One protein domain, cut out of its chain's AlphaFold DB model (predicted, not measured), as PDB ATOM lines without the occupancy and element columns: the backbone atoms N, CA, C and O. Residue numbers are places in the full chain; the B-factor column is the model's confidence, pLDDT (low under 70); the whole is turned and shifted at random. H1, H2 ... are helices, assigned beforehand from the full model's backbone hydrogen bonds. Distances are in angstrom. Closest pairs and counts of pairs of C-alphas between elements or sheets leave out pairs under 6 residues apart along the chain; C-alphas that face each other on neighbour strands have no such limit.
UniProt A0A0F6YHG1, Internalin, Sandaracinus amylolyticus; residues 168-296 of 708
ATOM      1  N   SER A 168      20.862  47.772 -13.024       94.44
ATOM      2  CA  SER A 168      20.026  47.712 -14.224       94.44
ATOM      3  C   SER A 168      19.683  46.265 -14.501       94.44
ATOM      4  O   SER A 168      20.618  45.452 -14.473       94.44
ATOM      5  N   ASP A 169      18.486  46.006 -15.005       94.38
ATOM      6  CA  ASP A 169      18.001  44.680 -15.395       94.38
ATOM      7  C   ASP A 169      19.000  43.940 -16.318       94.38
ATOM      8  O   ASP A 169      19.257  42.740 -16.188       94.38
ATOM      9  N   ALA A 170      19.725  44.684 -17.165       92.75
ATOM     10  CA  ALA A 170      20.798  44.172 -18.024       92.75
ATOM     11  C   ALA A 170      21.988  43.517 -17.281       92.75
ATOM     12  O   ALA A 170      22.715  42.693 -17.853       92.75
ATOM     13  N   HIS A 171      22.264  43.945 -16.049       92.25
ATOM     14  CA  HIS A 171      23.330  43.431 -15.185       92.25
ATOM     15  C   HIS A 171      22.826  42.299 -14.281       92.25
ATOM     16  O   HIS A 171      23.565  41.329 -14.109       92.25
ATOM     17  N   GLU A 172      21.599  42.387 -13.770       92.88
ATOM     18  CA  GLU A 172      20.971  41.347 -12.933       92.88
ATOM     19  C   GLU A 172      20.559  40.117 -13.742       92.88
ATOM     20  O   GLU A 172      20.767  38.969 -13.335       92.88
ATOM     21  N   ALA A 173      20.041  40.362 -14.946       91.56
ATOM     22  CA  ALA A 173      19.452  39.387 -15.846       91.56
ATOM     23  C   ALA A 173      18.237  38.639 -15.251       91.56
ATOM     24  O   ALA A 173      17.826  38.795 -14.108       91.56
ATOM     25  N   ALA A 174      17.653  37.740 -16.046       92.50
ATOM     26  CA  ALA A 174      16.500  36.922 -15.647       92.50
ATOM     27  C   ALA A 174      16.861  35.708 -14.753       92.50
ATOM     28  O   ALA A 174      16.241  34.641 -14.873       92.50
ATOM     29  N   GLY A 175      17.932  35.808 -13.958       91.56
ATOM     30  CA  GLY A 175      18.345  34.791 -12.988       91.56
ATOM     31  C   GLY A 175      17.402  34.717 -11.785       91.56
ATOM     32  O   GLY A 175      16.521  35.547 -11.652       91.56
ATOM     33  N   ASP A 176      17.564  33.687 -10.954       92.38
ATOM     34  CA  ASP A 176      16.921  33.556  -9.630       92.38
ATOM     35  C   ASP A 176      17.921  32.780  -8.738       92.38
ATOM     36  O   ASP A 176      17.877  31.537  -8.690       92.38
ATOM     37  N   PRO A 177      18.973  33.461  -8.228       89.19
ATOM     38  CA  PRO A 177      20.049  32.846  -7.444       89.19
ATOM     39  C   PRO A 177      19.579  32.225  -6.122       89.19
ATOM     40  O   PRO A 177      20.053  31.139  -5.760       89.19
ATOM     41  N   ASP A 178      18.641  32.868  -5.428       90.44
ATOM     42  CA  ASP A 178      18.175  32.461  -4.098       90.44
ATOM     43  C   ASP A 178      17.022  31.422  -4.137       90.44
ATOM     44  O   ASP A 178      16.768  30.697  -3.157       90.44
ATOM     45  N   ALA A 179      16.423  31.235  -5.319       91.62
ATOM     46  CA  ALA A 179      15.353  30.298  -5.639       91.62
ATOM     47  C   ALA A 179      14.034  30.566  -4.892       91.62
ATOM     48  O   ALA A 179      13.338  29.603  -4.501       91.62
ATOM     49  N   ASP A 180      13.677  31.833  -4.684       92.75
ATOM     50  CA  ASP A 180      12.425  32.244  -4.044       92.75
ATOM     51  C   ASP A 180      11.220  32.397  -5.009       92.75
ATOM     52  O   ASP A 180      10.078  32.577  -4.554       92.75
ATOM     53  N   ASP A 181      11.443  32.139  -6.306       92.56
ATOM     54  CA  ASP A 181      10.530  32.322  -7.446       92.56
ATOM     55  C   ASP A 181      10.367  33.800  -7.912       92.56
ATOM     56  O   ASP A 181       9.453  34.070  -8.709       92.56
ATOM     57  N   VAL A 182      11.217  34.733  -7.470       92.56
ATOM     58  CA  VAL A 182      11.336  36.112  -7.980       92.56
ATOM     59  C   VAL A 182      12.634  36.239  -8.797       92.56
ATOM     60  O   VAL A 182      13.702  35.879  -8.323       92.56
ATOM     61  N   PRO A 183      12.572  36.662 -10.073       93.94
ATOM     62  CA  PRO A 183      13.788  36.910 -10.845       93.94
ATOM     63  C   PRO A 183      14.587  38.100 -10.305       93.94
ATOM     64  O   PRO A 183      13.963  39.044  -9.838       93.94
ATOM     65  N   SER A 184      15.912  38.095 -10.486       94.75
ATOM     66  CA  SER A 184      16.822  39.123  -9.957       94.75
ATOM     67  C   SER A 184      16.405  40.552 -10.306       94.75
ATOM     68  O   SER A 184      16.229  41.313  -9.383       94.75
ATOM     69  N   PHE A 185      16.082  40.849 -11.574       94.50
ATOM     70  CA  PHE A 185      15.587  42.172 -12.026       94.50
ATOM     71  C   PHE A 185      14.257  42.648 -11.387       94.50
ATOM     72  O   PHE A 185      13.632  43.605 -11.830       94.50
ATOM     73  N   ARG A 186      13.696  41.882 -10.451       95.25
ATOM     74  CA  ARG A 186      12.454  42.185  -9.726       95.25
ATOM     75  C   ARG A 186      12.607  41.991  -8.224       95.25
ATOM     76  O   ARG A 186      11.591  42.013  -7.506       95.25
ATOM     77  N   ASP A 187      13.809  41.690  -7.770       95.75
ATOM     78  CA  ASP A 187      14.102  41.342  -6.397       95.75
ATOM     79  C   ASP A 187      14.986  42.417  -5.778       95.75
ATOM     80  O   ASP A 187      15.878  42.945  -6.402       95.75
ATOM     81  N   LEU A 188      14.723  42.756  -4.520       95.69
ATOM     82  CA  LEU A 188      15.487  43.798  -3.823       95.69
ATOM     83  C   LEU A 188      16.664  43.228  -3.009       95.69
ATOM     84  O   LEU A 188      17.256  43.971  -2.217       95.69
ATOM     85  N   ASP A 189      16.858  41.912  -3.073       94.88
ATOM     86  CA  ASP A 189      17.822  41.080  -2.336       94.88
ATOM     87  C   ASP A 189      18.027  39.781  -3.143       94.88
ATOM     88  O   ASP A 189      17.619  38.698  -2.715       94.88
ATOM     89  N   ALA A 190      18.554  39.908  -4.365       94.62
ATOM     90  CA  ALA A 190      18.521  38.873  -5.402       94.62
ATOM     91  C   ALA A 190      19.283  37.575  -5.059       94.62
ATOM     92  O   ALA A 190      19.022  36.519  -5.654       94.62
ATOM     93  N   ASP A 191      20.221  37.609  -4.113       91.88
ATOM     94  CA  ASP A 191      20.914  36.425  -3.586       91.88
ATOM     95  C   ASP A 191      20.400  35.949  -2.210       91.88
ATOM     96  O   ASP A 191      20.774  34.863  -1.729       91.88
ATOM     97  N   GLY A 192      19.489  36.712  -1.603       92.06
ATOM     98  CA  GLY A 192      18.848  36.414  -0.332       92.06
ATOM     99  C   GLY A 192      19.806  36.412   0.862       92.06
ATOM    100  O   GLY A 192      19.540  35.712   1.862       92.06
ATOM    101  N   ASP A 193      20.932  37.122   0.786       89.88
ATOM    102  CA  ASP A 193      21.898  37.266   1.874       89.88
ATOM    103  C   ASP A 193      21.416  38.264   2.957       89.88
ATOM    104  O   ASP A 193      21.851  38.218   4.121       89.88
ATOM    105  N   GLY A 194      20.415  39.092   2.634       90.12
ATOM    106  CA  GLY A 194      19.790  40.065   3.522       90.12
ATOM    107  C   GLY A 194      20.413  41.461   3.498       90.12
ATOM    108  O   GLY A 194      19.977  42.328   4.283       90.12
ATOM    109  N   ILE A 195      21.457  41.694   2.718       90.69
ATOM    110  CA  ILE A 195      21.875  42.991   2.177       90.69
ATOM    111  C   ILE A 195      20.931  43.305   1.002       90.69
ATOM    112  O   ILE A 195      20.113  42.484   0.628       90.69
ATOM    113  N   LEU A 196      20.786  44.587   0.674       93.81
ATOM    114  CA  LEU A 196      19.866  44.978  -0.393       93.81
ATOM    115  C   LEU A 196      20.718  45.304  -1.602       93.81
ATOM    116  O   LEU A 196      21.685  46.050  -1.432       93.81
ATOM    117  N   ASP A 197      20.261  44.918  -2.783       94.00
ATOM    118  CA  ASP A 197      20.982  45.128  -4.040       94.00
ATOM    119  C   ASP A 197      21.332  46.620  -4.249       94.00
ATOM    120  O   ASP A 197      22.448  46.993  -4.613       94.00
ATOM    121  N   ALA A 198      20.466  47.528  -3.783       93.00
ATOM    122  CA  ALA A 198      20.731  48.970  -3.753       93.00
ATOM    123  C   ALA A 198      21.926  49.425  -2.883       93.00
ATOM    124  O   ALA A 198      22.507  50.492  -3.120       93.00
ATOM    125  N   ASP A 199      22.265  48.689  -1.822       91.00
ATOM    126  CA  ASP A 199      23.472  48.917  -1.017       91.00
ATOM    127  C   ASP A 199      24.732  48.355  -1.727       91.00
ATOM    128  O   ASP A 199      25.842  48.831  -1.456       91.00
ATOM    129  N   GLU A 200      24.554  47.445  -2.686       92.56
ATOM    130  CA  GLU A 200      25.581  46.688  -3.427       92.56
ATOM    131  C   GLU A 200      25.779  47.176  -4.866       92.56
ATOM    132  O   GLU A 200      26.792  46.904  -5.502       92.56
ATOM    133  N   ALA A 201      24.893  48.033  -5.368       90.88
ATOM    134  CA  ALA A 201      25.065  48.723  -6.643       90.88
ATOM    135  C   ALA A 201      26.379  49.534  -6.690       90.88
ATOM    136  O   ALA A 201      26.917  49.853  -7.754       90.88
ATOM    137  N   GLY A 202      26.903  49.930  -5.521       85.25
ATOM    138  CA  GLY A 202      28.145  50.690  -5.344       85.25
ATOM    139  C   GLY A 202      28.043  52.172  -5.729       85.25
ATOM    140  O   GLY A 202      28.736  53.026  -5.148       85.25
ATOM    141  N   ASP A 203      27.161  52.515  -6.670       85.00
ATOM    142  CA  ASP A 203      26.759  53.884  -6.950       85.00
ATOM    143  C   ASP A 203      25.240  54.096  -7.064       85.00
ATOM    144  O   ASP A 203      24.552  54.077  -6.056       85.00
ATOM    145  N   GLY A 204      24.733  54.518  -8.204       85.88
ATOM    146  CA  GLY A 204      23.325  54.855  -8.418       85.88
ATOM    147  C   GLY A 204      23.115  55.354  -9.840       85.88
ATOM    148  O   GLY A 204      22.311  56.256 -10.094       85.88
ATOM    149  N   GLU A 205      23.972  54.886 -10.747       88.88
ATOM    150  CA  GLU A 205      23.977  55.212 -12.158       88.88
ATOM    151  C   GLU A 205      23.857  53.886 -12.926       88.88
ATOM    152  O   GLU A 205      24.851  53.213 -13.145       88.88
ATOM    153  N   LEU A 206      22.669  53.566 -13.444       87.75
ATOM    154  CA  LEU A 206      22.351  52.313 -14.168       87.75
ATOM    155  C   LEU A 206      23.335  51.909 -15.285       87.75
ATOM    156  O   LEU A 206      23.425  50.769 -15.715       87.75
ATOM    157  N   THR A 207      24.093  52.872 -15.814       84.25
ATOM    158  CA  THR A 207      25.049  52.630 -16.907       84.25
ATOM    159  C   THR A 207      26.416  52.115 -16.449       84.25
ATOM    160  O   THR A 207      27.284  51.861 -17.298       84.25
ATOM    161  N   THR A 208      26.670  52.066 -15.143       87.81
ATOM    162  CA  THR A 208      27.890  51.495 -14.570       87.81
ATOM    163  C   THR A 208      27.629  50.066 -14.110       87.81
ATOM    164  O   THR A 208      26.566  49.807 -13.568       87.81
ATOM    165  N   PRO A 209      28.575  49.134 -14.338       86.69
ATOM    166  CA  PRO A 209      28.476  47.808 -13.744       86.69
ATOM    167  C   PRO A 209      28.405  47.902 -12.213       86.69
ATOM    168  O   PRO A 209      29.106  48.777 -11.676       86.69
ATOM    169  N   PRO A 210      27.645  47.010 -11.550       89.75
ATOM    170  CA  PRO A 210      27.642  46.857 -10.097       89.75
ATOM    171  C   PRO A 210      29.049  46.665  -9.533       89.75
ATOM    172  O   PRO A 210      29.992  46.334 -10.270       89.75
ATOM    173  N   ILE A 211      29.205  46.919  -8.233       88.69
ATOM    174  CA  ILE A 211      30.492  46.703  -7.579       88.69
ATOM    175  C   ILE A 211      30.774  45.200  -7.442       88.69
ATOM    176  O   ILE A 211      29.873  44.367  -7.484       88.69
ATOM    177  N   THR A 212      32.065  44.893  -7.407       90.19
ATOM    178  CA  THR A 212      32.597  43.600  -6.991       90.19
ATOM    179  C   THR A 212      33.605  43.884  -5.886       90.19
ATOM    180  O   THR A 212      34.308  44.914  -5.950       90.19
ATOM    181  N   CYS A 213      33.739  42.991  -4.917       88.38
ATOM    182  CA  CYS A 213      34.808  43.089  -3.934       88.38
ATOM    183  C   CYS A 213      36.204  43.091  -4.612       88.38
ATOM    184  O   CYS A 213      36.443  42.511  -5.671       88.38
ATOM    185  N   ASP A 214      37.162  43.836  -4.042       86.06
ATOM    186  CA  ASP A 214      38.534  43.909  -4.585       86.06
ATOM    187  C   ASP A 214      39.381  42.681  -4.162       86.06
ATOM    188  O   ASP A 214      40.392  42.375  -4.814       86.06
ATOM    189  N   ASP A 215      39.007  42.023  -3.057       88.06
ATOM    190  CA  ASP A 215      39.796  41.018  -2.338       88.06
ATOM    191  C   ASP A 215      39.005  39.704  -2.110       88.06
ATOM    192  O   ASP A 215      38.757  39.304  -0.984       88.06
ATOM    193  N   GLU A 216      38.699  38.981  -3.190       91.69
ATOM    194  CA  GLU A 216      38.069  37.645  -3.145       91.69
ATOM    195  C   GLU A 216      39.075  36.492  -2.989       91.69
ATOM    196  O   GLU A 216      40.165  36.500  -3.596       91.69
ATOM    197  N   ILE A 217      38.710  35.439  -2.250       91.56
ATOM    198  CA  ILE A 217      39.534  34.250  -2.002       91.56
ATOM    199  C   ILE A 217      38.814  32.924  -2.283       91.56
ATOM    200  O   ILE A 217      37.607  32.790  -2.244       91.56
ATOM    201  N   ASP A 218      39.592  31.865  -2.524       89.62
ATOM    202  CA  ASP A 218      39.083  30.489  -2.467       89.62
ATOM    203  C   ASP A 218      39.217  29.986  -1.023       89.62
ATOM    204  O   ASP A 218      40.332  29.689  -0.577       89.62
ATOM    205  N   VAL A 219      38.102  29.823  -0.301       88.88
ATOM    206  CA  VAL A 219      38.058  29.329   1.094       88.88
ATOM    207  C   VAL A 219      38.893  28.062   1.359       88.88
ATOM    208  O   VAL A 219      39.408  27.830   2.461       88.88
ATOM    209  N   ALA A 220      39.080  27.188   0.362       85.06
ATOM    210  CA  ALA A 220      39.863  25.963   0.530       85.06
ATOM    211  C   ALA A 220      41.376  26.218   0.558       85.06
ATOM    212  O   ALA A 220      42.133  25.434   1.152       85.06
ATOM    213  N   THR A 221      41.833  27.261  -0.125       83.81
ATOM    214  CA  THR A 221      43.250  27.566  -0.326       83.81
ATOM    215  C   THR A 221      43.706  28.854   0.348       83.81
ATOM    216  O   THR A 221      44.896  28.936   0.669       83.81
ATOM    217  N   GLY A 222      42.797  29.794   0.612       86.12
ATOM    218  CA  GLY A 222      43.083  31.160   1.053       86.12
ATOM    219  C   GLY A 222      43.875  31.963   0.020       86.12
ATOM    220  O   GLY A 222      44.647  32.847   0.382       86.12
ATOM    221  N   GLU A 223      43.814  31.570  -1.255       89.50
ATOM    222  CA  GLU A 223      44.482  32.274  -2.349       89.50
ATOM    223  C   GLU A 223      43.445  33.088  -3.128       89.50
ATOM    224  O   GLU A 223      42.317  32.616  -3.251       89.50
ATOM    225  N   PRO A 224      43.828  34.239  -3.715       90.75
ATOM    226  CA  PRO A 224      42.884  35.082  -4.436       90.75
ATOM    227  C   PRO A 224      42.176  34.341  -5.571       90.75
ATOM    228  O   PRO A 224      42.857  33.713  -6.405       90.75
ATOM    229  N   ALA A 225      40.851  34.433  -5.613       88.69
ATOM    230  CA  ALA A 225      40.009  33.727  -6.568       88.69
ATOM    231  C   ALA A 225      38.729  34.515  -6.877       88.69
ATOM    232  O   ALA A 225      37.708  34.257  -6.278       88.69
ATOM    233  N   ASP A 226      38.835  35.398  -7.870       86.25
ATOM    234  CA  ASP A 226      37.709  36.114  -8.486       86.25
ATOM    235  C   ASP A 226      36.764  35.116  -9.177       86.25
ATOM    236  O   ASP A 226      37.216  34.343 -10.050       86.25
ATOM    237  N   ASP A 227      35.506  35.079  -8.745       84.81
ATOM    238  CA  ASP A 227      34.491  34.146  -9.240       84.81
ATOM    239  C   ASP A 227      33.614  34.716 -10.384       84.81
ATOM    240  O   ASP A 227      32.894  33.964 -11.058       84.81
ATOM    241  N   GLU A 228      33.843  35.988 -10.723       85.75
ATOM    242  CA  GLU A 228      33.163  36.809 -11.729       85.75
ATOM    243  C   GLU A 228      31.677  37.114 -11.428       85.75
ATOM    244  O   GLU A 228      30.986  37.602 -12.338       85.75
ATOM    245  N   LEU A 229      31.176  36.839 -10.218       87.19
ATOM    246  CA  LEU A 229      29.861  37.294  -9.762       87.19
ATOM    247  C   LEU A 229      29.915  38.768  -9.333       87.19
ATOM    248  O   LEU A 229      30.974  39.343  -9.093       87.19
ATOM    249  N   VAL A 230      28.755  39.421  -9.378       90.38
ATOM    250  CA  VAL A 230      28.588  40.765  -8.817       90.38
ATOM    251  C   VAL A 230      28.049  40.633  -7.409       90.38
ATOM    252  O   VAL A 230      27.319  39.681  -7.148       90.38
ATOM    253  N   ASP A 231      28.358  41.616  -6.572       91.25
ATOM    254  CA  ASP A 231      28.046  41.604  -5.145       91.25
ATOM    255  C   ASP A 231      26.560  41.268  -4.875       91.25
ATOM    256  O   ASP A 231      26.292  40.355  -4.110       91.25
ATOM    257  N   ALA A 232      25.628  41.882  -5.621       91.62
ATOM    258  CA  ALA A 232      24.169  41.660  -5.534       91.62
ATOM    259  C   ALA A 232      23.672  40.254  -5.922       91.62
ATOM    260  O   ALA A 232      22.502  39.922  -5.772       91.62
ATOM    261  N   LEU A 233      24.527  39.427  -6.525       91.44
ATOM    262  CA  LEU A 233      24.183  38.068  -6.954       91.44
ATOM    263  C   LEU A 233      25.062  37.020  -6.260       91.44
ATOM    264  O   LEU A 233      25.094  35.865  -6.713       91.44
ATOM    265  N   ASP A 234      25.792  37.412  -5.215       91.44
ATOM    266  CA  ASP A 234      26.763  36.581  -4.523       91.44
ATOM    267  C   ASP A 234      26.600  36.639  -3.000       91.44
ATOM    268  O   ASP A 234      26.958  37.595  -2.328       91.44
ATOM    269  N   VAL A 235      26.142  35.516  -2.446       91.25
ATOM    270  CA  VAL A 235      25.822  35.343  -1.023       91.25
ATOM    271  C   VAL A 235      27.052  35.331  -0.087       91.25
ATOM    272  O   VAL A 235      26.876  35.220   1.134       91.25
ATOM    273  N   ASP A 236      28.266  35.280  -0.642       92.06
ATOM    274  CA  ASP A 236      29.575  35.211   0.039       92.06
ATOM    275  C   ASP A 236      30.615  35.939  -0.832       92.06
ATOM    276  O   ASP A 236      31.444  35.308  -1.496       92.06
ATOM    277  N   ARG A 237      30.515  37.272  -0.880       91.94
ATOM    278  CA  ARG A 237      31.149  38.117  -1.911       91.94
ATOM    279  C   ARG A 237      32.665  38.157  -1.874       91.94
ATOM    280  O   ARG A 237      33.291  38.563  -2.849       91.94
ATOM    281  N   ASP A 238      33.283  37.806  -0.753       92.25
ATOM    282  CA  ASP A 238      34.736  37.672  -0.646       92.25
ATOM    283  C   ASP A 238      35.212  36.207  -0.695       92.25
ATOM    284  O   ASP A 238      36.423  35.934  -0.736       92.25
ATOM    285  N   GLY A 239      34.277  35.257  -0.761       92.19
ATOM    286  CA  GLY A 239      34.517  33.828  -0.909       92.19
ATOM    287  C   GLY A 239      35.232  33.187   0.281       92.19
ATOM    288  O   GLY A 239      35.879  32.130   0.130       92.19
ATOM    289  N   ASP A 240      35.189  33.807   1.460       91.69
ATOM    290  CA  ASP A 240      35.857  33.318   2.663       91.69
ATOM    291  C   ASP A 240      35.105  32.156   3.336       91.69
ATOM    292  O   ASP A 240      35.706  31.381   4.103       91.69
ATOM    293  N   GLY A 241      33.835  31.946   2.976       91.12
ATOM    294  CA  GLY A 241      32.986  30.877   3.479       91.12
ATOM    295  C   GLY A 241      32.021  31.280   4.595       91.12
ATOM    296  O   GLY A 241      31.381  30.374   5.168       91.12
ATOM    297  N   VAL A 242      31.948  32.559   4.955       90.94
ATOM    298  CA  VAL A 242      30.873  33.190   5.731       90.94
ATOM    299  C   VAL A 242      29.952  33.915   4.757       90.94
ATOM    300  O   VAL A 242      30.372  34.349   3.708       90.94
ATOM    301  N   ARG A 243      28.659  33.993   5.068       91.56
ATOM    302  CA  ARG A 243      27.745  34.765   4.228       91.56
ATOM    303  C   ARG A 243      27.762  36.224   4.642       91.56
ATOM    304  O   ARG A 243      27.681  36.503   5.840       91.56
ATOM    305  N   ASP A 244      27.640  37.112   3.687       91.44
ATOM    306  CA  ASP A 244      27.516  38.555   3.858       91.44
ATOM    307  C   ASP A 244      26.537  38.994   4.958       91.44
ATOM    308  O   ASP A 244      26.834  39.816   5.837       91.44
ATOM    309  N   GLY A 245      25.344  38.394   4.978       89.25
ATOM    310  CA  GLY A 245      24.352  38.639   6.022       89.25
ATOM    311  C   GLY A 245      24.837  38.283   7.431       89.25
ATOM    312  O   GLY A 245      24.553  39.010   8.392       89.25
ATOM    313  N   ASP A 246      25.574  37.177   7.559       89.00
ATOM    314  CA  ASP A 246      26.170  36.699   8.809       89.00
ATOM    315  C   ASP A 246      27.327  37.599   9.262       89.00
ATOM    316  O   ASP A 246      27.438  37.921  10.454       89.00
ATOM    317  N   GLU A 247      28.157  38.040   8.323       91.06
ATOM    318  CA  GLU A 247      29.256  38.969   8.564       91.06
ATOM    319  C   GLU A 247      28.738  40.312   9.053       91.06
ATOM    320  O   GLU A 247      29.117  40.780  10.134       91.06
ATOM    321  N   ARG A 248      27.766  40.887   8.344       88.81
ATOM    322  CA  ARG A 248      27.131  42.153   8.716       88.81
ATOM    323  C   ARG A 248      26.481  42.086  10.098       88.81
ATOM    324  O   ARG A 248      26.570  43.050  10.872       88.81
ATOM    325  N   ASP A 249      25.836  40.970  10.439       85.56
ATOM    326  CA  ASP A 249      25.234  40.751  11.762       85.56
ATOM    327  C   ASP A 249      26.291  40.666  12.877       85.56
ATOM    328  O   ASP A 249      26.057  41.130  14.007       85.56
ATOM    329  N   ALA A 250      27.466  40.119  12.568       83.06
ATOM    330  CA  ALA A 250      28.612  40.057  13.466       83.06
ATOM    331  C   ALA A 250      29.481  41.335  13.455       83.06
ATOM    332  O   ALA A 250      30.248  41.566  14.397       83.06
ATOM    333  N   GLY A 251      29.281  42.213  12.468       87.31
ATOM    334  CA  GLY A 251      29.986  43.478  12.275       87.31
ATOM    335  C   GLY A 251      31.268  43.391  11.443       87.31
ATOM    336  O   GLY A 251      32.003  44.381  11.459       87.31
ATOM    337  N   MET A 252      31.508  42.252  10.791       90.00
ATOM    338  CA  MET A 252      32.546  42.030   9.775       90.00
ATOM    339  C   MET A 252      32.206  42.790   8.479       90.00
ATOM    340  O   MET A 252      31.080  43.289   8.330       90.00
ATOM    341  N   ASP A 253      33.205  42.982   7.624       92.12
ATOM    342  CA  ASP A 253      33.113  43.651   6.326       92.12
ATOM    343  C   ASP A 253      32.984  42.590   5.221       92.12
ATOM    344  O   ASP A 253      33.977  41.930   4.958       92.12
ATOM    345  N   PRO A 254      31.824  42.460   4.545       92.94
ATOM    346  CA  PRO A 254      31.588  41.381   3.575       92.94
ATOM    347  C   PRO A 254      32.477  41.363   2.319       92.94
ATOM    348  O   PRO A 254      32.337  40.509   1.457       92.94
ATOM    349  N   CYS A 255      33.354  42.357   2.168       91.94
ATOM    350  CA  CYS A 255      34.344  42.413   1.095       91.94
ATOM    351  C   CYS A 255      35.786  42.205   1.590       91.94
ATOM    352  O   CYS A 255      36.728  42.490   0.836       91.94
ATOM    353  N   ASP A 256      35.986  41.831   2.856       92.88
ATOM    354  CA  ASP A 256      37.305  41.659   3.460       92.88
ATOM    355  C   ASP A 256      37.399  40.331   4.237       92.88
ATOM    356  O   ASP A 256      36.968  40.272   5.388       92.88
ATOM    357  N   PRO A 257      38.098  39.313   3.697       92.50
ATOM    358  CA  PRO A 257      38.123  37.965   4.279       92.50
ATOM    359  C   PRO A 257      38.922  37.861   5.593       92.50
ATOM    360  O   PRO A 257      39.133  36.762   6.122       92.50
ATOM    361  N   ASP A 258      39.484  38.973   6.074       91.88
ATOM    362  CA  ASP A 258      40.173  39.158   7.359       91.88
ATOM    363  C   ASP A 258      39.924  40.606   7.827       91.88
ATOM    364  O   ASP A 258      40.829  41.451   7.808       91.88
ATOM    365  N   SER A 259      38.684  40.890   8.239       91.56
ATOM    366  CA  SER A 259      38.137  42.217   8.574       91.56
ATOM    367  C   SER A 259      38.994  43.048   9.542       91.56
ATOM    368  O   SER A 259      38.867  44.283   9.625       91.56
ATOM    369  N   ASP A 260      39.840  42.403  10.349       88.75
ATOM    370  CA  ASP A 260      40.693  43.059  11.337       88.75
ATOM    371  C   ASP A 260      42.210  42.970  11.080       88.75
ATOM    372  O   ASP A 260      42.997  43.598  11.815       88.75
ATOM    373  N   ASP A 261      42.614  42.341   9.971       89.69
ATOM    374  CA  ASP A 261      43.990  42.187   9.491       89.69
ATOM    375  C   ASP A 261      44.930  41.467  10.498       89.69
ATOM    376  O   ASP A 261      46.156  41.731  10.533       89.69
ATOM    377  N   ASP A 262      44.423  40.596  11.379       85.75
ATOM    378  CA  ASP A 262      45.248  39.894  12.373       85.75
ATOM    379  C   ASP A 262      45.909  38.604  11.839       85.75
ATOM    380  O   ASP A 262      46.918  38.125  12.399       85.75
ATOM    381  N   GLY A 263      45.436  38.119  10.688       85.44
ATOM    382  CA  GLY A 263      45.897  36.918  10.002       85.44
ATOM    383  C   GLY A 263      45.070  35.660  10.278       85.44
ATOM    384  O   GLY A 263      45.499  34.571   9.855       85.44
ATOM    385  N   PHE A 264      43.953  35.764  10.997       84.31
ATOM    386  CA  PHE A 264      42.889  34.770  11.055       84.31
ATOM    387  C   PHE A 264      41.683  35.297  10.277       84.31
ATOM    388  O   PHE A 264      41.104  36.276  10.684       84.31
ATOM    389  N   GLY A 265      41.304  34.622   9.189       87.81
ATOM    390  CA  GLY A 265      40.157  35.070   8.397       87.81
ATOM    391  C   GLY A 265      38.813  34.896   9.104       87.81
ATOM    392  O   GLY A 265      38.674  34.027   9.990       87.81
ATOM    393  N   ASP A 266      37.843  35.666   8.632       89.19
ATOM    394  CA  ASP A 266      36.527  35.901   9.223       89.19
ATOM    395  C   ASP A 266      35.776  34.591   9.479       89.19
ATOM    396  O   ASP A 266      35.268  34.358  10.583       89.19
ATOM    397  N   LEU A 267      35.861  33.621   8.567       88.94
ATOM    398  CA  LEU A 267      35.322  32.273   8.745       88.94
ATOM    399  C   LEU A 267      35.743  31.595  10.047       88.94
ATOM    400  O   LEU A 267      34.933  30.963  10.740       88.94
ATOM    401  N   VAL A 268      37.027  31.650  10.393       85.38
ATOM    402  CA  VAL A 268      37.509  30.964  11.597       85.38
ATOM    403  C   VAL A 268      37.044  31.701  12.852       85.38
ATOM    404  O   VAL A 268      36.779  31.070  13.886       85.38
ATOM    405  N   GLU A 269      36.915  33.015  12.764       82.94
ATOM    406  CA  GLU A 269      36.547  33.888  13.866       82.94
ATOM    407  C   GLU A 269      35.044  33.900  14.128       82.94
ATOM    408  O   GLU A 269      34.636  33.741  15.283       82.94
ATOM    409  N   TYR A 270      34.221  33.942  13.080       82.62
ATOM    410  CA  TYR A 270      32.778  33.708  13.131       82.62
ATOM    411  C   TYR A 270      32.483  32.358  13.788       82.62
ATOM    412  O   TYR A 270      31.723  32.245  14.755       82.62
ATOM    413  N   ALA A 271      33.173  31.311  13.336       76.44
ATOM    414  CA  ALA A 271      32.991  29.968  13.862       76.44
ATOM    415  C   ALA A 271      33.424  29.856  15.343       76.44
ATOM    416  O   ALA A 271      32.837  29.099  16.124       76.44
ATOM    417  N   ARG A 272      34.432  30.627  15.773       72.69
ATOM    418  CA  ARG A 272      34.819  30.752  17.189       72.69
ATOM    419  C   ARG A 272      33.783  31.542  17.992       72.69
ATOM    420  O   ARG A 272      33.491  31.153  19.127       72.69
ATOM    421  N   HIS A 273      33.234  32.611  17.418       71.19
ATOM    422  CA  HIS A 273      32.204  33.442  18.028       71.19
ATOM    423  C   HIS A 273      30.981  32.603  18.407       71.19
ATOM    424  O   HIS A 273      30.582  32.613  19.572       71.19
ATOM    425  N   ASP A 274      30.451  31.801  17.480       65.31
ATOM    426  CA  ASP A 274      29.268  30.965  17.731       65.31
ATOM    427  C   ASP A 274      29.491  29.946  18.871       65.31
ATOM    428  O   ASP A 274      28.615  29.706  19.705       65.31
ATOM    429  N   VAL A 275      30.708  29.399  18.991       63.16
ATOM    430  CA  VAL A 275      31.047  28.408  20.029       63.16
ATOM    431  C   VAL A 275      31.265  29.036  21.411       63.16
ATOM    432  O   VAL A 275      30.877  28.440  22.420       63.16
ATOM    433  N   GLU A 276      31.913  30.200  21.499       63.66
ATOM    434  CA  GLU A 276      32.331  30.800  22.780       63.66
ATOM    435  C   GLU A 276      31.379  31.905  23.294       63.66
ATOM    436  O   GLU A 276      31.444  32.273  24.470       63.66
ATOM    437  N   CYS A 277      30.438  32.401  22.478       61.53
ATOM    438  CA  CYS A 277      29.529  33.500  22.844       61.53
ATOM    439  C   CYS A 277      28.091  33.106  23.206       61.53
ATOM    440  O   CYS A 277      27.227  33.984  23.270       61.53
ATOM    441  N   GLU A 278      27.833  31.845  23.576       55.25
ATOM    442  CA  GLU A 278      26.485  31.320  23.887       55.25
ATOM    443  C   GLU A 278      25.706  32.161  24.941       55.25
ATOM    444  O   GLU A 278      24.476  32.225  24.910       55.25
ATOM    445  N   ASP A 279      26.405  32.876  25.841       53.38
ATOM    446  CA  ASP A 279      25.817  33.722  26.900       53.38
ATOM    447  C   ASP A 279      26.129  35.240  26.774       53.38
ATOM    448  O   ASP A 279      25.787  36.014  27.681       53.38
ATOM    449  N   GLY A 280      26.790  35.699  25.700       50.25
ATOM    450  CA  GLY A 280      27.065  37.125  25.422       50.25
ATOM    451  C   GLY A 280      27.855  37.882  26.507       50.25
ATOM    452  O   GLY A 280      27.700  39.096  26.671       50.25
ATOM    453  N   THR A 281      28.640  37.169  27.325       47.16
ATOM    454  CA  THR A 281      29.389  37.746  28.461       47.16
ATOM    455  C   THR A 281      30.864  37.351  28.519       47.16
ATOM    456  O   THR A 281      31.546  37.745  29.472       47.16
ATOM    457  N   GLU A 282      31.364  36.610  27.528       54.28
ATOM    458  CA  GLU A 282      32.755  36.155  27.479       54.28
ATOM    459  C   GLU A 282      33.653  37.095  26.659       54.28
ATOM    460  O   GLU A 282      33.184  37.938  25.899       54.28
ATOM    461  N   GLU A 283      34.964  36.982  26.891       52.69
ATOM    462  CA  GLU A 283      36.035  37.808  26.302       52.69
ATOM    463  C   GLU A 283      36.190  37.571  24.781       52.69
ATOM    464  O   GLU A 283      36.887  38.337  24.136       52.69
ATOM    465  N   ALA A 284      35.502  36.556  24.231       52.72
ATOM    466  CA  ALA A 284      35.547  36.114  22.835       52.72
ATOM    467  C   ALA A 284      34.467  36.735  21.916       52.72
ATOM    468  O   ALA A 284      34.330  36.353  20.755       52.72
ATOM    469  N   CYS A 285      33.643  37.658  22.427       61.50
ATOM    470  CA  CYS A 285      32.584  38.274  21.626       61.50
ATOM    471  C   CYS A 285      33.092  39.524  20.907       61.50
ATOM    472  O   CYS A 285      33.472  40.487  21.572       61.50
ATOM    473  N   GLY A 286      33.030  39.505  19.569       65.12
ATOM    474  CA  GLY A 286      33.560  40.557  18.695       65.12
ATOM    475  C   GLY A 286      35.047  40.407  18.376       65.12
ATOM    476  O   GLY A 286      35.714  41.426  18.257       65.12
ATOM    477  N   CYS A 287      35.562  39.171  18.321       69.69
ATOM    478  CA  CYS A 287      36.959  38.923  17.955       69.69
ATOM    479  C   CYS A 287      37.230  39.184  16.482       69.69
ATOM    480  O   CYS A 287      38.228  39.820  16.220       69.69
ATOM    481  N   ALA A 288      36.268  38.890  15.605       72.81
ATOM    482  CA  ALA A 288      36.385  39.118  14.165       72.81
ATOM    483  C   ALA A 288      36.496  40.589  13.714       72.81
ATOM    484  O   ALA A 288      36.414  40.917  12.545       72.81
ATOM    485  N   ILE A 289      36.570  41.517  14.670       78.81
ATOM    486  CA  ILE A 289      36.729  42.955  14.429       78.81
ATOM    487  C   ILE A 289      37.707  43.583  15.441       78.81
ATOM    488  O   ILE A 289      37.757  44.813  15.594       78.81
ATOM    489  N   ASP A 290      38.410  42.761  16.227       79.44
ATOM    490  CA  ASP A 290      39.344  43.189  17.267       79.44
ATOM    491  C   ASP A 290      40.680  42.450  17.106       79.44
ATOM    492  O   ASP A 290      40.838  41.365  17.670       79.44
ATOM    493  N   PRO A 291      41.709  43.097  16.526       80.44
ATOM    494  CA  PRO A 291      42.975  42.438  16.185       80.44
ATOM    495  C   PRO A 291      43.823  42.067  17.411       80.44
ATOM    496  O   PRO A 291      44.936  41.540  17.310       80.44
ATOM    497  N   ASP A 292      43.365  42.425  18.617       74.38
ATOM    498  CA  ASP A 292      43.940  41.944  19.869       74.38
ATOM    499  C   ASP A 292      43.326  40.583  20.307       74.38
ATOM    500  O   ASP A 292      43.807  40.002  21.294       74.38
ATOM    501  N   CYS A 293      42.319  40.053  19.594       70.69
ATOM    502  CA  CYS A 293      41.585  38.813  19.877       70.69
ATOM    503  C   CYS A 293      41.914  37.632  18.934       70.69
ATOM    504  O   CYS A 293      41.036  36.978  18.393       70.69
ATOM    505  N   GLY A 294      43.182  37.240  18.844       63.59
ATOM    506  CA  GLY A 294      43.548  36.072  18.035       63.59
ATOM    507  C   GLY A 294      43.237  34.698  18.660       63.59
ATOM    508  O   GLY A 294      43.052  34.520  19.874       63.59
ATOM    509  N   ILE A 295      43.321  33.659  17.829       65.00
ATOM    510  CA  ILE A 295      43.166  32.256  18.230       65.00
ATOM    511  C   ILE A 295      44.347  31.782  19.104       65.00
ATOM    512  O   ILE A 295      45.519  31.972  18.744       65.00
ATOM    513  N   PRO A 296      44.107  31.087  20.240       67.44
ATOM    514  CA  PRO A 296      45.177  30.511  21.041       67.44
ATOM    515  C   PRO A 296      46.058  29.581  20.204       67.44
ATOM    516  O   PRO A 296      45.610  28.566  19.690       67.44
TER     517      PRO A 296
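This is residues 168 to 296 of the 708 residues of the protein "Internalin" of Sandaracinus amylolyticus (UniProt A0A0F6YHG1). Little regular structure: an elongated body of loops, with four short helices strung along it, H1 and H2 toward one end, H3 between and H4 toward the other. The printed part has 129 residues, 26 of them in helices H1, H2, H3, H4 in chain order; it is all helix, with no named strand. It is compact, radius of gyration of the C-alphas 15.9 A, spanning 48 by 30 by 26 A.

H4, residues 266 to 276, is 15.1 A long and ends at C-alpha 276 (32.331, 30.800, 22.780). H3 is residues 244 to 250, 9.8 A; H2 is 197 to 200, 4.9 A; H1 is 169 to 172, 5.1 A, from C-alpha 169 (18.001, 44.680, -15.395).

H4 and H3 only just touch, with 3 pairs of C-alphas within 8 A, the closest Tyr 270 and Ala 250 at 7.6 A; they run the same way at a steep tilt of 45 degrees. H1 and H2 are apart. Every O i to N i+4 pair is within hydrogen-bond range in H3, 6 of 7 in H4; H1 and H2 are too short for one.

The printed part has no cut. The three links are long, H2 to H3 with 43 residues. Residues 274 to 287 and 294 to 296 have pLDDT under 70.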